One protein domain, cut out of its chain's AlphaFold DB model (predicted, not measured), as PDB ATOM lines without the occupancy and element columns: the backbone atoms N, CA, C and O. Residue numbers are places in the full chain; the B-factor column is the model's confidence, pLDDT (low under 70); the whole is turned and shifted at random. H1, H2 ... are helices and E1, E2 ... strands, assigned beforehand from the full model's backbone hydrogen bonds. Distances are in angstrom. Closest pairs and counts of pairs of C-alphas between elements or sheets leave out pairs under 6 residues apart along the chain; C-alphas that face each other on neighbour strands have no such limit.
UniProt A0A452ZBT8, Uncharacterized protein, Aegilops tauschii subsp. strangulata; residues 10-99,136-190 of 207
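What this domain is: This is residues 10 to 99 and 136 to 190 of the 207 residues of an uncharacterized protein of Aegilops tauschii subsp. strangulata (UniProt A0A452ZBT8). Two strongly twisted antiparallel sheets of four strands form a loose sandwich, only partly face to face, and come nearest each other at E1 and E5. H1 runs on from E4 toward one end of the long axis, where residues 81 to 91 stick out free; H2 sits off to one side of the second sheet, and the opening stretch of residues 10 to 27 has no named element. The printed part has 145 residues with eight named strands and two named helices, in the order E1 E2 E3 E4 H1 E5 E6 E7 E8 H2, and the class is mixed. Each sheet runs in chain order, E1 E2 E3 E4 and E5 E6 E7 E8. The whole is compact, with a radius of gyration of the C-alphas of 16.7 A, but elongated, spanning 57 by 35 by 33 A.

How they stand to each other: The first sheet is a meander, each strand the antiparallel neighbour of the one before: E1, residues 28 to 34, E2, 37 to 44, E3, 47 to 53, and E4, 65 to 72. E1 and E2 form a hairpin, with N 30 and O 41 at 2.8 A. In E2 and E3, N 42 and O 49 are 2.8 A apart; in E3 and E4, N 50 and O 69 are 2.9 A apart. The second meander is E5, residues 139 to 143, E6, 149 to 153, E7, 157 to 162, and E8, 167 to 173. Within hydrogen-bond range are N 141 and O 151 of E5 and E6, 2.8 A, N 152 and O 159 of E6 and E7, 2.9 A, and N 160 and O 169 of E7 and E8, 2.8 A. The two sheets are a sandwich, two sheets face to face, the facing parts 9.6 A centre to centre and the strands at 40 degrees. The closest C-alphas of E1 and E5 are those of Ser 34 and Tyr 143, 5.9 A. E4 and E8 are apart. Residues 94 to 95 pair antiparallel with 168 to 169 of E8. H1, residues 74 to 84, is on neither sheet; H2, residues 180 to 189, is only just not on the second, with 4 pairs of C-alphas within 10 A. In H1 every O i to N i+4 pair is within hydrogen-bond range, in H2 4 of 6.

Where its parts are: E1 begins at C-alpha 28, (29.923, 96.484, 49.257), and is 18.5 A long. E2 is 22.7 A, E3 20.0 A, E4 20.6 A, E7 16.6 A and E8 18.6 A long. H1 is 15.5 A long, and H2, 14.8 A, ends at C-alpha 189, (17.135, 95.626, 55.305).

The domain as a whole: The C-alphas of Ser 59 and Lys 88 are the two farthest apart, 57.4 A. Residues 100 to 135 are not printed, and C-alphas 99 and 136 are 23.5 A apart across the cut. The link from E3 to E4 is long, with 11 residues. The mean pLDDT of the printed part is 70.3; residues 10 to 27, 55 to 63, 82 to 99, 136 to 137 and 175 to 190 are under 70.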
ATOM      1  N   LEU A  10      43.059  93.484  46.993       58.09
ATOM      2  CA  LEU A  10      42.247  93.989  45.885       58.09
ATOM      3  C   LEU A  10      40.854  94.437  46.351       58.09
ATOM      4  O   LEU A  10      40.382  95.469  45.896       58.09
ATOM      5  N   ALA A  11      40.248  93.713  47.300       57.31
ATOM      6  CA  ALA A  11      38.973  94.072  47.925       57.31
ATOM      7  C   ALA A  11      39.089  95.352  48.775       57.31
ATOM      8  O   ALA A  11      38.160  96.149  48.837       57.31
ATOM      9  N   GLN A  12      40.259  95.581  49.381       56.44
ATOM     10  CA  GLN A  12      40.565  96.787  50.164       56.44
ATOM     11  C   GLN A  12      40.844  98.021  49.291       56.44
ATOM     12  O   GLN A  12      40.752  99.146  49.775       56.44
ATOM     13  N   LYS A  13      41.194  97.817  48.013       56.38
ATOM     14  CA  LYS A  13      41.500  98.875  47.041       56.38
ATOM     15  C   LYS A  13      40.319  99.277  46.153       56.38
ATOM     16  O   LYS A  13      40.533 100.128  45.292       56.38
ATOM     17  N   LEU A  14      39.111  98.714  46.314       58.16
ATOM     18  CA  LEU A  14      37.954  99.247  45.583       58.16
ATOM     19  C   LEU A  14      37.738 100.704  46.031       58.16
ATOM     20  O   LEU A  14      37.356 100.982  47.169       58.16
ATOM     21  N   ALA A  15      38.072 101.641  45.148       51.03
ATOM     22  CA  ALA A  15      37.853 103.059  45.364       51.03
ATOM     23  C   ALA A  15      36.365 103.353  45.178       51.03
ATOM     24  O   ALA A  15      35.722 102.730  44.348       51.03
ATOM     25  N   SER A  16      35.806 104.312  45.920       55.50
ATOM     26  CA  SER A  16      34.445 104.764  45.625       55.50
ATOM     27  C   SER A  16      34.425 105.425  44.247       55.50
ATOM     28  O   SER A  16      34.994 106.515  44.116       55.50
ATOM     29  N   HIS A  17      33.789 104.817  43.250       55.16
ATOM     30  CA  HIS A  17      33.573 105.476  41.970       55.16
ATOM     31  C   HIS A  17      32.283 106.304  41.995       55.16
ATOM     32  O   HIS A  17      31.299 105.972  42.660       55.16
ATOM     33  N   THR A  18      32.280 107.419  41.274       53.50
ATOM     34  CA  THR A  18      31.072 108.220  41.066       53.50
ATOM     35  C   THR A  18      30.374 107.692  39.818       53.50
ATOM     36  O   THR A  18      31.006 107.600  38.770       53.50
ATOM     37  N   ASN A  19      29.108 107.291  39.896       56.91
ATOM     38  CA  ASN A  19      28.387 106.868  38.691       56.91
ATOM     39  C   ASN A  19      28.091 108.055  37.759       56.91
ATOM     40  O   ASN A  19      28.249 109.211  38.153       56.91
ATOM     41  N   ASP A  20      27.587 107.767  36.555       50.47
ATOM     42  CA  ASP A  20      27.214 108.760  35.526       50.47
ATOM     43  C   ASP A  20      26.189 109.813  36.009       50.47
ATOM     44  O   ASP A  20      25.921 110.795  35.323       50.47
ATOM     45  N   TYR A  21      25.624 109.632  37.209       50.94
ATOM     46  CA  TYR A  21      24.657 110.522  37.848       50.94
ATOM     47  C   TYR A  21      25.224 111.291  39.054       50.94
ATOM     48  O   TYR A  21      24.465 111.944  39.769       50.94
ATOM     49  N   GLY A  22      26.530 111.213  39.322       53.50
ATOM     50  CA  GLY A  22      27.163 111.954  40.416       53.50
ATOM     51  C   GLY A  22      27.071 111.289  41.797       53.50
ATOM     52  O   GLY A  22      27.552 111.862  42.775       53.50
ATOM     53  N   TYR A  23      26.498 110.084  41.918       53.09
ATOM     54  CA  TYR A  23      26.434 109.367  43.195       53.09
ATOM     55  C   TYR A  23      27.712 108.569  43.435       53.09
ATOM     56  O   TYR A  23      28.116 107.766  42.594       53.09
ATOM     57  N   ARG A  24      28.316 108.733  44.620       49.72
ATOM     58  CA  ARG A  24      29.383 107.838  45.089       49.72
ATOM     59  C   ARG A  24      28.805 106.447  45.320       49.72
ATOM     60  O   ARG A  24      28.059 106.239  46.278       49.72
ATOM     61  N   ILE A  25      29.191 105.498  44.482       57.84
ATOM     62  CA  ILE A  25      28.985 104.081  44.746       57.84
ATOM     63  C   ILE A  25      30.095 103.665  45.706       57.84
ATOM     64  O   ILE A  25      31.282 103.847  45.437       57.84
ATOM     65  N   ARG A  26      29.708 103.173  46.882       56.09
ATOM     66  CA  ARG A  26      30.647 102.489  47.767       56.09
ATOM     67  C   ARG A  26      30.640 101.008  47.404       56.09
ATOM     68  O   ARG A  26      29.551 100.444  47.294       56.09
ATOM     69  N   PRO A  27      31.811 100.381  47.247       64.12
ATOM     70  CA  PRO A  27      31.885  98.940  47.086       64.12
ATOM     71  C   PRO A  27      31.342  98.260  48.346       64.12
ATOM     72  O   PRO A  27      31.731  98.601  49.467       64.12
ATOM     73  N   CYS A  28      30.436  97.304  48.166       72.62
ATOM     74  CA  CYS A  28      29.923  96.484  49.257       72.62
ATOM     75  C   CYS A  28      30.706  95.175  49.317       72.62
ATOM     76  O   CYS A  28      30.873  94.503  48.299       72.62
ATOM     77  N   LEU A  29      31.165  94.819  50.516       77.38
ATOM     78  CA  LEU A  29      31.846  93.558  50.788       77.38
ATOM     79  C   LEU A  29      30.909  92.629  51.551       77.38
ATOM     80  O   LEU A  29      30.348  93.017  52.575       77.38
ATOM     81  N   TYR A  30      30.781  91.401  51.070       78.44
ATOM     82  CA  TYR A  30      29.953  90.368  51.673       78.44
ATOM     83  C   TYR A  30      30.773  89.111  51.905       78.44
ATOM     84  O   TYR A  30      31.585  88.730  51.069       78.44
ATOM     85  N   LEU A  31      30.551  88.470  53.046       82.44
ATOM     86  CA  LEU A  31      31.177  87.204  53.395       82.44
ATOM     87  C   LEU A  31      30.080  86.143  53.503       82.44
ATOM     88  O   LEU A  31      29.167  86.283  54.316       82.44
ATOM     89  N   GLY A  32      30.159  85.106  52.678       78.00
ATOM     90  CA  GLY A  32      29.158  84.045  52.588       78.00
ATOM     91  C   GLY A  32      29.789  82.657  52.540       78.00
ATOM     92  O   GLY A  32      30.982  82.519  52.295       78.00
ATOM     93  N   LYS A  33      28.992  81.614  52.772       78.00
ATOM     94  CA  LYS A  33      29.387  80.214  52.580       78.00
ATOM     95  C   LYS A  33      28.565  79.635  51.428       78.00
ATOM     96  O   LYS A  33      27.371  79.903  51.343       78.00
ATOM     97  N   SER A  34      29.211  78.857  50.568       79.81
ATOM     98  CA  SER A  34      28.589  78.069  49.493       79.81
ATOM     99  C   SER A  34      29.239  76.680  49.463       79.81
ATOM    100  O   SER A  34      30.059  76.358  50.329       79.81
ATOM    101  N   LYS A  35      28.889  75.854  48.473       80.44
ATOM    102  CA  LYS A  35      29.316  74.455  48.333       80.44
ATOM    103  C   LYS A  35      30.820  74.245  48.547       80.44
ATOM    104  O   LYS A  35      31.186  73.262  49.183       80.44
ATOM    105  N   GLN A  36      31.686  75.113  48.014       78.38
ATOM    106  CA  GLN A  36      33.142  74.876  48.045       78.38
ATOM    107  C   GLN A  36      33.868  75.512  49.238       78.38
ATOM    108  O   GLN A  36      35.053  75.256  49.414       78.38
ATOM    109  N   GLY A  37      33.199  76.322  50.065       81.50
ATOM    110  CA  GLY A  37      33.856  76.975  51.201       81.50
ATOM    111  C   GLY A  37      33.336  78.373  51.519       81.50
ATOM    112  O   GLY A  37      32.142  78.654  51.389       81.50
ATOM    113  N   LEU A  38      34.244  79.231  51.991       84.81
ATOM    114  CA  LEU A  38      33.968  80.619  52.360       84.81
ATOM    115  C   LEU A  38      34.271  81.546  51.178       84.81
ATOM    116  O   LEU A  38      35.324  81.451  50.553       84.81
ATOM    117  N   TYR A  39      33.352  82.459  50.903       86.38
ATOM    118  CA  TYR A  39      33.366  83.356  49.759       86.38
ATOM    119  C   TYR A  39      33.383  84.786  50.260       86.38
ATOM    120  O   TYR A  39      32.524  85.177  51.051       86.38
ATOM    121  N   LEU A  40      34.330  85.573  49.769       85.75
ATOM    122  CA  LEU A  40      34.275  87.019  49.865       85.75
ATOM    123  C   LEU A  40      33.778  87.562  48.531       85.75
ATOM    124  O   LEU A  40      34.334  87.255  47.480       85.75
ATOM    125  N   THR A  41      32.755  88.395  48.573       84.88
ATOM    126  CA  THR A  41      32.166  89.040  47.407       84.88
ATOM    127  C   THR A  41      32.382  90.535  47.527       84.88
ATOM    128  O   THR A  41      31.970  91.133  48.518       84.88
ATOM    129  N   ALA A  42      32.989  91.154  46.524       83.25
ATOM    130  CA  ALA A  42      32.951  92.599  46.351       83.25
ATOM    131  C   ALA A  42      31.992  92.921  45.215       83.25
ATOM    132  O   ALA A  42      32.054  92.309  44.147       83.25
ATOM    133  N   HIS A  43      31.123  93.887  45.453       76.94
ATOM    134  CA  HIS A  43      30.174  94.361  44.468       76.94
ATOM    135  C   HIS A  43      30.245  95.887  44.355       76.94
ATOM    136  O   HIS A  43      30.125  96.588  45.364       76.94
ATOM    137  N   GLU A  44      30.385  96.390  43.129       76.06
ATOM    138  CA  GLU A  44      30.348  97.816  42.803       76.06
ATOM    139  C   GLU A  44      29.490  98.050  41.549       76.06
ATOM    140  O   GLU A  44      29.896  97.772  40.425       76.06
ATOM    141  N   GLY A  45      28.276  98.576  41.739       77.50
ATOM    142  CA  GLY A  45      27.354  98.892  40.644       77.50
ATOM    143  C   GLY A  45      26.825  97.662  39.896       77.50
ATOM    144  O   GLY A  45      25.734  97.185  40.203       77.50
ATOM    145  N   TYR A  46      27.563  97.215  38.879       80.44
ATOM    146  CA  TYR A  46      27.306  95.995  38.099       80.44
ATOM    147  C   TYR A  46      28.497  95.037  38.085       80.44
ATOM    148  O   TYR A  46      28.368  93.918  37.590       80.44
ATOM    149  N   GLU A  47      29.635  95.453  38.639       84.69
ATOM    150  CA  GLU A  47      30.805  94.604  38.762       84.69
ATOM    151  C   GLU A  47      30.696  93.726  40.005       84.69
ATOM    152  O   GLU A  47      30.424  94.198  41.114       84.69
ATOM    153  N   LEU A  48      30.965  92.439  39.819       86.56
ATOM    154  CA  LEU A  48      31.019  91.436  40.867       86.56
ATOM    155  C   LEU A  48      32.387  90.757  40.843       86.56
ATOM    156  O   LEU A  48      32.807  90.226  39.816       86.56
ATOM    157  N   ARG A  49      33.073  90.746  41.987       88.88
ATOM    158  CA  ARG A  49      34.327  90.011  42.196       88.88
ATOM    159  C   ARG A  49      34.164  89.048  43.356       88.88
ATOM    160  O   ARG A  49      33.620  89.416  44.394       88.88
ATOM    161  N   ILE A  50      34.619  87.817  43.171       88.69
ATOM    162  CA  ILE A  50      34.398  86.726  44.118       88.69
ATOM    163  C   ILE A  50      35.718  86.033  44.389       88.69
ATOM    164  O   ILE A  50      36.338  85.482  43.476       88.69
ATOM    165  N   TRP A  51      36.102  86.021  45.659       89.38
ATOM    166  CA  TRP A  51      37.232  85.259  46.156       89.38
ATOM    167  C   TRP A  51      36.737  84.055  46.943       89.38
ATOM    168  O   TRP A  51      35.846  84.197  47.779       89.38
ATOM    169  N   ILE A  52      37.336  82.893  46.703       88.50
ATOM    170  CA  ILE A  52      37.153  81.710  47.542       88.50
ATOM    171  C   ILE A  52      38.340  81.601  48.485       88.50
ATOM    172  O   ILE A  52      39.485  81.804  48.086       88.50
ATOM    173  N   MET A  53      38.053  81.285  49.740       84.75
ATOM    174  CA  MET A  53      39.061  80.842  50.685       84.75
ATOM    175  C   MET A  53      39.170  79.327  50.629       84.75
ATOM    176  O   MET A  53      38.214  78.620  50.962       84.75
ATOM    177  N   HIS A  54      40.351  78.839  50.270       73.50
ATOM    178  CA  HIS A  54      40.681  77.435  50.474       73.50
ATOM    179  C   HIS A  54      40.970  77.200  51.955       73.50
ATOM    180  O   HIS A  54      41.544  78.054  52.637       73.50
ATOM    181  N   GLY A  55      40.513  76.060  52.473       64.25
ATOM    182  CA  GLY A  55      40.717  75.702  53.872       64.25
ATOM    183  C   GLY A  55      42.198  75.672  54.254       64.25
ATOM    184  O   GLY A  55      43.082  75.547  53.408       64.25
ATOM    185  N   VAL A  56      42.459  75.758  55.558       55.41
ATOM    186  CA  VAL A  56      43.781  75.497  56.139       55.41
ATOM    187  C   VAL A  56      44.155  74.052  55.793       55.41
ATOM    188  O   VAL A  56      43.648  73.117  56.407       55.41
ATOM    189  N   SER A  57      44.982  73.863  54.765       52.84
ATOM    190  CA  SER A  57      45.631  72.578  54.494       52.84
ATOM    191  C   SER A  57      46.498  72.204  55.698       52.84
ATOM    192  O   SER A  57      47.095  73.087  56.316       52.84
ATOM    193  N   GLU A  58      46.651  70.912  55.999       52.12
ATOM    194  CA  GLU A  58      47.607  70.438  57.016       52.12
ATOM    195  C   GLU A  58      49.040  70.951  56.756       52.12
ATOM    196  O   GLU A  58      49.838  71.061  57.685       52.12
ATOM    197  N   SER A  59      49.348  71.334  55.511       55.59
ATOM    198  CA  SER A  59      50.625  71.921  55.092       55.59
ATOM    199  C   SER A  59      50.680  73.456  55.062       55.59
ATOM    200  O   SER A  59      51.777  74.004  54.962       55.59
ATOM    201  N   CYS A  60      49.549  74.171  55.131       52.66
ATOM    202  CA  CYS A  60      49.513  75.629  54.994       52.66
ATOM    203  C   CYS A  60      48.850  76.280  56.210       52.66
ATOM    204  O   CYS A  60      47.638  76.224  56.393       52.66
ATOM    205  N   HIS A  61      49.658  76.936  57.045       59.94
ATOM    206  CA  HIS A  61      49.209  77.552  58.298       59.94
ATOM    207  C   HIS A  61      48.367  78.827  58.119       59.94
ATOM    208  O   HIS A  61      47.901  79.386  59.115       59.94
ATOM    209  N   MET A  62      48.179  79.311  56.886       61.78
ATOM    210  CA  MET A  62      47.431  80.533  56.607       61.78
ATOM    211  C   MET A  62      46.358  80.287  55.538       61.78
ATOM    212  O   MET A  62      46.677  79.777  54.470       61.78
ATOM    213  N   PRO A  63      45.094  80.660  55.798       69.88
ATOM    214  CA  PRO A  63      44.054  80.627  54.778       69.88
ATOM    215  C   PRO A  63      44.368  81.640  53.670       69.88
ATOM    216  O   PRO A  63      44.586  82.823  53.950       69.88
ATOM    217  N   GLU A  64      44.369  81.176  52.422       79.75
ATOM    218  CA  GLU A  64      44.626  81.993  51.236       79.75
ATOM    219  C   GLU A  64      43.337  82.252  50.454       79.75
ATOM    220  O   GLU A  64      42.443  81.407  50.381       79.75
ATOM    221  N   TRP A  65      43.247  83.451  49.878       85.00
ATOM    222  CA  TRP A  65      42.133  83.864  49.033       85.00
ATOM    223  C   TRP A  65      42.522  83.774  47.562       85.00
ATOM    224  O   TRP A  65      43.479  84.420  47.137       85.00
ATOM    225  N   GLU A  66      41.715  83.082  46.771       87.69
ATOM    226  CA  GLU A  66      41.863  82.991  45.322       87.69
ATOM    227  C   GLU A  66      40.712  83.729  44.631       87.69
ATOM    228  O   GLU A  66      39.546  83.504  44.959       87.69
ATOM    229  N   LEU A  67      41.017  84.629  43.686       87.38
ATOM    230  CA  LEU A  67      39.990  85.276  42.860       87.38
ATOM    231  C   LEU A  67      39.456  84.252  41.857       87.38
ATOM    232  O   LEU A  67      40.174  83.858  40.945       87.38
ATOM    233  N   LYS A  68      38.187  83.870  41.998       87.31
ATOM    234  CA  LYS A  68      37.566  82.864  41.133       87.31
ATOM    235  C   LYS A  68      36.691  83.467  40.042       87.31
ATOM    236  O   LYS A  68      36.632  82.937  38.940       87.31
ATOM    237  N   HIS A  69      36.009  84.573  40.341       86.81
ATOM    238  CA  HIS A  69      35.134  85.230  39.370       86.81
ATOM    239  C   HIS A  69      35.306  86.743  39.399       86.81
ATOM    240  O   HIS A  69      35.389  87.352  40.466       86.81
ATOM    241  N   GLN A  70      35.282  87.334  38.209       89.81
ATOM    242  CA  GLN A  70      35.169  88.764  37.979       89.81
ATOM    243  C   GLN A  70      34.253  88.967  36.772       89.81
ATOM    244  O   GLN A  70      34.576  88.510  35.680       89.81
ATOM    245  N   VAL A  71      33.107  89.614  36.976       86.62
ATOM    246  CA  VAL A  71      32.096  89.814  35.929       86.62
ATOM    247  C   VAL A  71      31.533  91.223  36.009       86.62
ATOM    248  O   VAL A  71      31.220  91.694  37.101       86.62
ATOM    249  N   ASP A  72      31.374  91.867  34.855       87.69
ATOM    250  CA  ASP A  72      30.568  93.078  34.705       87.69
ATOM    251  C   ASP A  72      29.212  92.707  34.096       87.69
ATOM    252  O   ASP A  72      29.112  92.271  32.947       87.69
ATOM    253  N   PHE A  73      28.142  92.875  34.869       84.56
ATOM    254  CA  PHE A  73      26.795  92.590  34.395       84.56
ATOM    255  C   PHE A  73      26.171  93.733  33.582       84.56
ATOM    256  O   PHE A  73      25.048  93.579  33.092       84.56
ATOM    257  N   LYS A  74      26.840  94.879  33.411       83.88
ATOM    258  CA  LYS A  74      26.285  96.047  32.711       83.88
ATOM    259  C   LYS A  74      25.758  95.717  31.304       83.88
ATOM    260  O   LYS A  74      24.626  96.129  31.020       83.88
ATOM    261  N   PRO A  75      26.456  94.947  30.440       81.94
ATOM    262  CA  PRO A  75      25.937  94.587  29.115       81.94
ATOM    263  C   PRO A  75      24.675  93.723  29.211       81.94
ATOM    264  O   PRO A  75      23.671  93.967  28.539       81.94
ATOM    265  N   SER A  76      24.707  92.758  30.129       82.00
ATOM    266  CA  SER A  76      23.613  91.842  30.434       82.00
ATOM    267  C   SER A  76      22.339  92.587  30.859       82.00
ATOM    268  O   SER A  76      21.277  92.424  30.251       82.00
ATOM    269  N   PHE A  77      22.443  93.471  31.850       79.38
ATOM    270  CA  PHE A  77      21.309  94.271  32.305       79.38
ATOM    271  C   PHE A  77      20.828  95.257  31.241       79.38
ATOM    272  O   PHE A  77      19.621  95.412  31.066       79.38
ATOM    273  N   SER A  78      21.740  95.871  30.484       79.69
ATOM    274  CA  SER A  78      21.373  96.779  29.389       79.69
ATOM    275  C   SER A  78      20.522  96.066  28.334       79.69
ATOM    276  O   SER A  78      19.480  96.587  27.923       79.69
ATOM    277  N   ARG A  79      20.901  94.837  27.951       77.69
ATOM    278  CA  ARG A  79      20.118  93.991  27.039       77.69
ATOM    279  C   ARG A  79      18.752  93.649  27.629       77.69
ATOM    280  O   ARG A  79      17.751  93.840  26.945       77.69
ATOM    281  N   PHE A  80      18.707  93.225  28.894       76.50
ATOM    282  CA  PHE A  80      17.466  92.885  29.595       76.50
ATOM    283  C   PHE A  80      16.471  94.056  29.634       76.50
ATOM    284  O   PHE A  80      15.302  93.887  29.304       76.50
ATOM    285  N   TYR A  81      16.909  95.267  29.986       72.75
ATOM    286  CA  TYR A  81      16.009  96.424  30.050       72.75
ATOM    287  C   TYR A  81      15.566  96.930  28.673       72.75
ATOM    288  O   TYR A  81      14.459  97.457  28.540       72.75
ATOM    289  N   THR A  82      16.402  96.761  27.649       69.31
ATOM    290  CA  THR A  82      16.063  97.150  26.272       69.31
ATOM    291  C   THR A  82      15.054  96.175  25.656       69.31
ATOM    292  O   THR A  82      14.080  96.608  25.035       69.31
ATOM    293  N   SER A  83      15.217  94.866  25.876       65.88
ATOM    294  CA  SER A  83      14.290  93.844  25.371       65.88
ATOM    295  C   SER A  83      12.931  93.877  26.075       65.88
ATOM    296  O   SER A  83      11.901  93.765  25.415       65.88
ATOM    297  N   ASN A  84      12.892  94.109  27.390       57.22
ATOM    298  CA  ASN A  84      11.632  94.133  28.142       57.22
ATOM    299  C   ASN A  84      10.760  95.368  27.844       57.22
ATOM    300  O   ASN A  84       9.556  95.341  28.068       57.22
ATOM    301  N   ASN A  85      11.345  96.455  27.326       48.62
ATOM    302  CA  ASN A  85      10.571  97.601  26.830       48.62
ATOM    303  C   ASN A  85       9.943  97.336  25.446       48.62
ATOM    304  O   ASN A  85       9.124  98.135  25.004       48.62
ATOM    305  N   THR A  86      10.338  96.264  24.745       46.31
ATOM    306  CA  THR A  86       9.937  96.001  23.349       46.31
ATOM    307  C   THR A  86       9.196  94.681  23.141       46.31
ATOM    308  O   THR A  86       8.616  94.488  22.075       46.31
ATOM    309  N   ARG A  87       9.158  93.779  24.130       41.12
ATOM    310  CA  ARG A  87       8.487  92.478  24.010       41.12
ATOM    311  C   ARG A  87       7.508  92.226  25.156       41.12
ATOM    312  O   ARG A  87       7.901  92.196  26.319       41.12
ATOM    313  N   LYS A  88       6.240  91.992  24.791       43.88
ATOM    314  CA  LYS A  88       5.333  91.117  25.547       43.88
ATOM    315  C   LYS A  88       6.028  89.750  25.660       43.88
ATOM    316  O   LYS A  88       6.527  89.272  24.648       43.88
ATOM    317  N   GLU A  89       6.142  89.249  26.889       45.72
ATOM    318  CA  GLU A  89       6.572  87.900  27.308       45.72
ATOM    319  C   GLU A  89       7.619  87.184  26.433       45.72
ATOM    320  O   GLU A  89       7.332  86.643  25.373       45.72
ATOM    321  N   VAL A  90       8.869  87.141  26.909       42.97
ATOM    322  CA  VAL A  90       9.939  86.362  26.268       42.97
ATOM    323  C   VAL A  90      10.151  85.049  27.017       42.97
ATOM    324  O   VAL A  90      10.664  85.040  28.133       42.97
ATOM    325  N   GLU A  91       9.842  83.949  26.334       43.09
ATOM    326  CA  GLU A  91      10.006  82.534  26.714       43.09
ATOM    327  C   GLU A  91      11.477  82.058  26.805       43.09
ATOM    328  O   GLU A  91      11.799  80.882  26.648       43.09
ATOM    329  N   SER A  92      12.433  82.955  27.055       45.91
ATOM    330  CA  SER A  92      13.824  82.565  27.305       45.91
ATOM    331  C   SER A  92      14.445  83.420  28.398       45.91
ATOM    332  O   SER A  92      14.740  84.600  28.241       45.91
ATOM    333  N   TRP A  93      14.613  82.756  29.534       54.97
ATOM    334  CA  TRP A  93      14.905  83.247  30.878       54.97
ATOM    335  C   TRP A  93      16.412  83.179  31.199       54.97
ATOM    336  O   TRP A  93      16.852  83.510  32.301       54.97
ATOM    337  N   ILE A  94      17.213  82.788  30.204       55.25
ATOM    338  CA  ILE A  94      18.661  82.605  30.259       55.25
ATOM    339  C   ILE A  94      19.348  83.781  29.566       55.25
ATOM    340  O   ILE A  94      19.149  84.017  28.376       55.25
ATOM    341  N   LEU A  95      20.203  84.482  30.300       53.38
ATOM    342  CA  LEU A  95      21.059  85.529  29.773       53.38
ATOM    343  C   LEU A  95      22.488  84.988  29.701       53.38
ATOM    344  O   LEU A  95      23.195  84.906  30.709       53.38
ATOM    345  N   ASP A  96      22.889  84.574  28.503       54.22
ATOM    346  CA  ASP A  96      24.261  84.135  28.266       54.22
ATOM    347  C   ASP A  96      25.202  85.347  28.240       54.22
ATOM    348  O   ASP A  96      24.877  86.376  27.629       54.22
ATOM    349  N   ILE A  97      26.313  85.243  28.970       47.34
ATOM    350  CA  ILE A  97      27.308  86.311  29.153       47.34
ATOM    351  C   ILE A  97      28.452  86.159  28.131       47.34
ATOM    352  O   ILE A  97      29.249  87.080  27.976       47.34
ATOM    353  N   SER A  98      28.531  85.043  27.401       42.50
ATOM    354  CA  SER A  98      29.539  84.848  26.356       42.50
ATOM    355  C   SER A  98      29.225  85.681  25.099       42.50
ATOM    356  O   SER A  98      28.095  85.725  24.615       42.50
ATOM    357  N   GLU A  99      30.241  86.359  24.554       44.47
ATOM    358  CA  GLU A  99      30.172  87.042  23.248       44.47
ATOM    359  C   GLU A  99      30.475  86.099  22.069       44.47
ATOM    360  O   GLU A  99      30.598  86.534  20.927       44.47
ATOM    361  N   TYR A 136      19.679 101.006  37.925       56.19
ATOM    362  CA  TYR A 136      19.957 100.793  39.347       56.19
ATOM    363  C   TYR A 136      20.842  99.551  39.476       56.19
ATOM    364  O   TYR A 136      20.500  98.505  38.914       56.19
ATOM    365  N   GLY A 137      21.983  99.688  40.156       64.62
ATOM    366  CA  GLY A 137      22.938  98.599  40.375       64.62
ATOM    367  C   GLY A 137      22.300  97.350  40.990       64.62
ATOM    368  O   GLY A 137      21.149  97.371  41.443       64.62
ATOM    369  N   VAL A 138      23.038  96.247  40.991       76.50
ATOM    370  CA  VAL A 138      22.569  94.997  41.598       76.50
ATOM    371  C   VAL A 138      22.897  94.943  43.084       76.50
ATOM    372  O   VAL A 138      23.757  95.660  43.576       76.50
ATOM    373  N   HIS A 139      22.187  94.118  43.841       78.19
ATOM    374  CA  HIS A 139      22.558  93.795  45.212       78.19
ATOM    375  C   HIS A 139      22.688  92.289  45.363       78.19
ATOM    376  O   HIS A 139      21.963  91.520  44.730       78.19
ATOM    377  N   LEU A 140      23.616  91.880  46.222       83.00
ATOM    378  CA  LEU A 140      23.786  90.489  46.600       83.00
ATOM    379  C   LEU A 140      22.689  90.102  47.597       83.00
ATOM    380  O   LEU A 140      22.620  90.678  48.678       83.00
ATOM    381  N   LEU A 141      21.856  89.130  47.233       82.12
ATOM    382  CA  LEU A 141      20.826  88.571  48.113       82.12
ATOM    383  C   LEU A 141      21.367  87.396  48.930       82.12
ATOM    384  O   LEU A 141      20.975  87.202  50.078       82.12
ATOM    385  N   GLY A 142      22.292  86.627  48.353       83.62
ATOM    386  CA  GLY A 142      22.995  85.565  49.058       83.62
ATOM    387  C   GLY A 142      23.515  84.457  48.163       83.62
ATOM    388  O   GLY A 142      23.419  84.522  46.940       83.62
ATOM    389  N   TYR A 143      24.079  83.439  48.800       86.19
ATOM    390  CA  TYR A 143      24.580  82.235  48.146       86.19
ATOM    391  C   TYR A 143      23.580  81.096  48.312       86.19
ATOM    392  O   TYR A 143      22.955  80.954  49.363       86.19
ATOM    393  N   HIS A 144      23.455  80.253  47.291       83.06
ATOM    394  CA  HIS A 144      22.749  78.992  47.451       83.06
ATOM    395  C   HIS A 144      23.575  78.060  48.366       83.06
ATOM    396  O   HIS A 144      24.759  77.853  48.105       83.06
ATOM    397  N   PRO A 145      22.985  77.420  49.392       75.81
ATOM    398  CA  PRO A 145      23.753  76.649  50.381       75.81
ATOM    399  C   PRO A 145      24.526  75.463  49.784       75.81
ATOM    400  O   PRO A 145      25.673  75.211  50.142       75.81
ATOM    401  N   CYS A 146      23.901  74.745  48.842       77.44
ATOM    402  CA  CYS A 146      24.444  73.500  48.277       77.44
ATOM    403  C   CYS A 146      24.950  73.596  46.826       77.44
ATOM    404  O   CYS A 146      25.533  72.639  46.315       77.44
ATOM    405  N   LYS A 147      24.691  74.701  46.123       85.25
ATOM    406  CA  LYS A 147      24.995  74.870  44.694       85.25
ATOM    407  C   LYS A 147      25.806  76.144  44.522       85.25
ATOM    408  O   LYS A 147      25.600  77.107  45.242       85.25
ATOM    409  N   GLU A 148      26.691  76.154  43.534       89.69
ATOM    410  CA  GLU A 148      27.527  77.312  43.213       89.69
ATOM    411  C   GLU A 148      26.717  78.375  42.454       89.69
ATOM    412  O   GLU A 148      26.900  78.592  41.255       89.69
ATOM    413  N   ILE A 149      25.764  78.989  43.158       89.38
ATOM    414  CA  ILE A 149      24.810  79.966  42.633       89.38
ATOM    415  C   ILE A 149      24.770  81.168  43.568       89.38
ATOM    416  O   ILE A 149      24.723  81.027  44.791       89.38
ATOM    417  N   ILE A 150      24.741  82.349  42.967       89.44
ATOM    418  CA  ILE A 150      24.563  83.619  43.651       89.44
ATOM    419  C   ILE A 150      23.210  84.201  43.289       89.44
ATOM    420  O   ILE A 150      22.899  84.387  42.115       89.44
ATOM    421  N   PHE A 151      22.431  84.547  44.303       88.12
ATOM    422  CA  PHE A 151      21.206  85.298  44.126       88.12
ATOM    423  C   PHE A 151      21.514  86.789  44.117       88.12
ATOM    424  O   PHE A 151      22.123  87.332  45.043       88.12
ATOM    425  N   LEU A 152      21.087  87.443  43.044       87.00
ATOM    426  CA  LEU A 152      21.227  88.871  42.823       87.00
ATOM    427  C   LEU A 152      19.837  89.490  42.721       87.00
ATOM    428  O   LEU A 152      18.899  88.882  42.211       87.00
ATOM    429  N   GLY A 153      19.711  90.721  43.185       81.81
ATOM    430  CA  GLY A 153      18.493  91.502  43.075       81.81
ATOM    431  C   GLY A 153      18.772  92.857  42.455       81.81
ATOM    432  O   GLY A 153      19.890  93.367  42.487       81.81
ATOM    433  N   ASN A 154      17.732  93.473  41.924       76.62
ATOM    434  CA  ASN A 154      17.682  94.916  41.757       76.62
ATOM    435  C   ASN A 154      16.332  95.436  42.256       76.62
ATOM    436  O   ASN A 154      15.549  94.706  42.862       76.62
ATOM    437  N   ARG A 155      16.044  96.712  41.982       71.56
ATOM    438  CA  ARG A 155      14.836  97.389  42.462       71.56
ATOM    439  C   ARG A 155      13.526  96.647  42.177       71.56
ATOM    440  O   ARG A 155      12.586  96.875  42.922       71.56
ATOM    441  N   TYR A 156      13.447  95.801  41.147       73.12
ATOM    442  CA  TYR A 156      12.207  95.101  40.785       73.12
ATOM    443  C   TYR A 156      12.375  93.601  40.551       73.12
ATOM    444  O   TYR A 156      11.395  92.869  40.643       73.12
ATOM    445  N   ASN A 157      13.585  93.145  40.241       81.62
ATOM    446  CA  ASN A 157      13.829  91.859  39.604       81.62
ATOM    447  C   ASN A 157      14.862  91.037  40.378       81.62
ATOM    448  O   ASN A 157      15.843  91.587  40.884       81.62
ATOM    449  N   GLY A 158      14.642  89.726  40.437       85.94
ATOM    450  CA  GLY A 158      15.556  88.740  40.999       85.94
ATOM    451  C   GLY A 158      16.292  87.976  39.903       85.94
ATOM    452  O   GLY A 158      15.749  87.737  38.823       85.94
ATOM    453  N   PHE A 159      17.530  87.582  40.186       88.31
ATOM    454  CA  PHE A 159      18.398  86.854  39.270       88.31
ATOM    455  C   PHE A 159      19.186  85.770  40.011       88.31
ATOM    456  O   PHE A 159      19.538  85.929  41.181       88.31
ATOM    457  N   ALA A 160      19.505  84.688  39.309       91.25
ATOM    458  CA  ALA A 160      20.458  83.670  39.728       91.25
ATOM    459  C   ALA A 160      21.678  83.727  38.809       91.25
ATOM    460  O   ALA A 160      21.554  83.613  37.592       91.25
ATOM    461  N   TYR A 161      22.861  83.885  39.387       91.25
ATOM    462  CA  TYR A 161      24.129  83.795  38.682       91.25
ATOM    463  C   TYR A 161      24.812  82.470  39.019       91.25
ATOM    464  O   TYR A 161      25.160  82.214  40.172       91.25
ATOM    465  N   TYR A 162      24.993  81.621  38.014       91.44
ATOM    466  CA  TYR A 162      25.624  80.313  38.146       91.44
ATOM    467  C   TYR A 162      27.126  80.472  37.984       91.44
ATOM    468  O   TYR A 162      27.606  80.755  36.889       91.44
ATOM    469  N   LEU A 163      27.874  80.249  39.062       88.75
ATOM    470  CA  LEU A 163      29.328  80.403  39.067       88.75
ATOM    471  C   LEU A 163      30.003  79.389  38.141       88.75
ATOM    472  O   LEU A 163      30.947  79.726  37.445       88.75
ATOM    473  N   GLY A 164      29.495  78.153  38.085       87.88
ATOM    474  CA  GLY A 164      30.099  77.093  37.270       87.88
ATOM    475  C   GLY A 164      30.066  77.356  35.761       87.88
ATOM    476  O   GLY A 164      30.968  76.921  35.057       87.88
ATOM    477  N   SER A 165      29.051  78.071  35.272       87.38
ATOM    478  CA  SER A 165      28.859  78.342  33.841       87.38
ATOM    479  C   SER A 165      28.921  79.829  33.494       87.38
ATOM    480  O   SER A 165      28.636  80.196  32.361       87.38
ATOM    481  N   SER A 166      29.196  80.699  34.469       86.31
ATOM    482  CA  SER A 166      29.133  82.157  34.326       86.31
ATOM    483  C   SER A 166      27.845  82.668  33.669       86.31
ATOM    484  O   SER A 166      27.869  83.619  32.895       86.31
ATOM    485  N   LYS A 167      26.703  82.054  33.985       88.69
ATOM    486  CA  LYS A 167      25.416  82.350  33.341       88.69
ATOM    487  C   LYS A 167      24.505  83.115  34.285       88.69
ATOM    488  O   LYS A 167      24.361  82.723  35.442       88.69
ATOM    489  N   LEU A 168      23.875  84.182  33.794       87.75
ATOM    490  CA  LEU A 168      22.879  84.937  34.551       87.75
ATOM    491  C   LEU A 168      21.476  84.507  34.115       87.75
ATOM    492  O   LEU A 168      21.169  84.429  32.932       87.75
ATOM    493  N   GLN A 169      20.605  84.228  35.070       88.06
ATOM    494  CA  GLN A 169      19.238  83.791  34.830       88.06
ATOM    495  C   GLN A 169      18.279  84.725  35.546       88.06
ATOM    496  O   GLN A 169      18.498  85.077  36.703       88.06
ATOM    497  N   TYR A 170      17.213  85.126  34.866       87.31
ATOM    498  CA  TYR A 170      16.153  85.918  35.472       87.31
ATOM    499  C   TYR A 170      15.194  85.003  36.238       87.31
ATOM    500  O   TYR A 170      14.756  83.984  35.710       87.31
ATOM    501  N   LEU A 171      14.886  85.365  37.483       85.88
ATOM    502  CA  LEU A 171      14.019  84.579  38.369       85.88
ATOM    503  C   LEU A 171      12.600  85.141  38.483       85.88
ATOM    504  O   LEU A 171      11.728  84.468  39.019       85.88
ATOM    505  N   GLY A 172      12.362  86.366  38.015       80.44
ATOM    506  CA  GLY A 172      11.066  87.027  38.151       80.44
ATOM    507  C   GLY A 172      11.139  88.356  38.893       80.44
ATOM    508  O   GLY A 172      12.210  88.850  39.262       80.44
ATOM    509  N   LYS A 173       9.964  88.950  39.113       78.75
ATOM    510  CA  LYS A 173       9.827  90.165  39.914       78.75
ATOM    511  C   LYS A 173       9.895  89.800  41.393       78.75
ATOM    512  O   LYS A 173       9.216  88.880  41.831       78.75
ATOM    513  N   LEU A 174      10.665  90.555  42.170       72.94
ATOM    514  CA  LEU A 174      10.749  90.374  43.627       72.94
ATOM    515  C   LEU A 174       9.483  90.852  44.354       72.94
ATOM    516  O   LEU A 174       9.306  90.570  45.534       72.94
ATOM    517  N   TYR A 175       8.615  91.582  43.652       68.81
ATOM    518  CA  TYR A 175       7.426  92.209  44.207       68.81
ATOM    519  C   TYR A 175       6.192  91.663  43.483       68.81
ATOM    520  O   TYR A 175       6.056  91.904  42.275       68.81
ATOM    521  N   PRO A 176       5.287  90.951  44.177       58.09
ATOM    522  CA  PRO A 176       3.943  90.739  43.657       58.09
ATOM    523  C   PRO A 176       3.264  92.107  43.498       58.09
ATOM    524  O   PRO A 176       3.588  93.042  44.226       58.09
ATOM    525  N   ALA A 177       2.376  92.255  42.512       54.97
ATOM    526  CA  ALA A 177       1.764  93.540  42.163       54.97
ATOM    527  C   ALA A 177       1.062  94.189  43.380       54.97
ATOM    528  O   ALA A 177      -0.045  93.804  43.744       54.97
ATOM    529  N   GLY A 178       1.732  95.148  44.026       56.84
ATOM    530  CA  GLY A 178       1.322  95.785  45.279       56.84
ATOM    531  C   GLY A 178       2.388  96.765  45.792       56.84
ATOM    532  O   GLY A 178       3.527  96.736  45.328       56.84
ATOM    533  N   ASP A 179       1.994  97.660  46.704       53.12
ATOM    534  CA  ASP A 179       2.688  98.908  47.076       53.12
ATOM    535  C   ASP A 179       4.226  98.831  47.178       53.12
ATOM    536  O   ASP A 179       4.827  98.395  48.165       53.12
ATOM    537  N   THR A 180       4.871  99.381  46.148       55.41
ATOM    538  CA  THR A 180       6.316  99.381  45.873       55.41
ATOM    539  C   THR A 180       7.181 100.027  46.969       55.41
ATOM    540  O   THR A 180       8.386  99.781  47.031       55.41
ATOM    541  N   LEU A 181       6.609 100.885  47.825       54.78
ATOM    542  CA  LEU A 181       7.371 101.713  48.773       54.78
ATOM    543  C   LEU A 181       7.761 100.979  50.063       54.78
ATOM    544  O   LEU A 181       8.906 101.097  50.499       54.78
ATOM    545  N   LEU A 182       6.848 100.202  50.656       50.59
ATOM    546  CA  LEU A 182       7.115  99.471  51.904       50.59
ATOM    547  C   LEU A 182       8.106  98.321  51.683       50.59
ATOM    548  O   LEU A 182       8.986  98.082  52.506       50.59
ATOM    549  N   ILE A 183       8.023  97.663  50.528       49.59
ATOM    550  CA  ILE A 183       8.830  96.478  50.223       49.59
ATOM    551  C   ILE A 183      10.251  96.868  49.763       49.59
ATOM    552  O   ILE A 183      11.207  96.134  50.015       49.59
ATOM    553  N   MET A 184      10.443  98.064  49.180       48.66
ATOM    554  CA  MET A 184      11.789  98.597  48.900       48.66
ATOM    555  C   MET A 184      12.631  98.741  50.179       48.66
ATOM    556  O   MET A 184      13.843  98.533  50.142       48.66
ATOM    557  N   MET A 185      12.002  99.071  51.313       47.72
ATOM    558  CA  MET A 185      12.678  99.131  52.615       47.72
ATOM    559  C   MET A 185      13.040  97.733  53.136       47.72
ATOM    560  O   MET A 185      14.120  97.555  53.702       47.72
ATOM    561  N   SER A 186      12.196  96.724  52.898       47.59
ATOM    562  CA  SER A 186      12.468  95.319  53.249       47.59
ATOM    563  C   SER A 186      13.653  94.737  52.472       47.59
ATOM    564  O   SER A 186      14.434  93.966  53.018       47.59
ATOM    565  N   TYR A 187      13.841  95.153  51.219       48.12
ATOM    566  CA  TYR A 187      14.983  94.758  50.391       48.12
ATOM    567  C   TYR A 187      16.312  95.329  50.910       48.12
ATOM    568  O   TYR A 187      17.296  94.603  51.034       48.12
ATOM    569  N   ILE A 188      16.333  96.612  51.288       51.66
ATOM    570  CA  ILE A 188      17.532  97.279  51.833       51.66
ATOM    571  C   ILE A 188      17.919  96.711  53.210       51.66
ATOM    572  O   ILE A 188      19.088  96.750  53.587       51.66
ATOM    573  N   THR A 189      16.947  96.177  53.953       43.12
ATOM    574  CA  THR A 189      17.135  95.626  55.305       43.12
ATOM    575  C   THR A 189      17.253  94.103  55.342       43.12
ATOM    576  O   THR A 189      17.474  93.537  56.413       43.12
ATOM    577  N   SER A 190      17.141  93.432  54.191       52.50
ATOM    578  CA  SER A 190      17.312  91.985  54.111       52.50
ATOM    579  C   SER A 190      18.761  91.614  54.427       52.50
ATOM    580  O   SER A 190      19.712  92.092  53.810       52.50
TER     581      SER A 190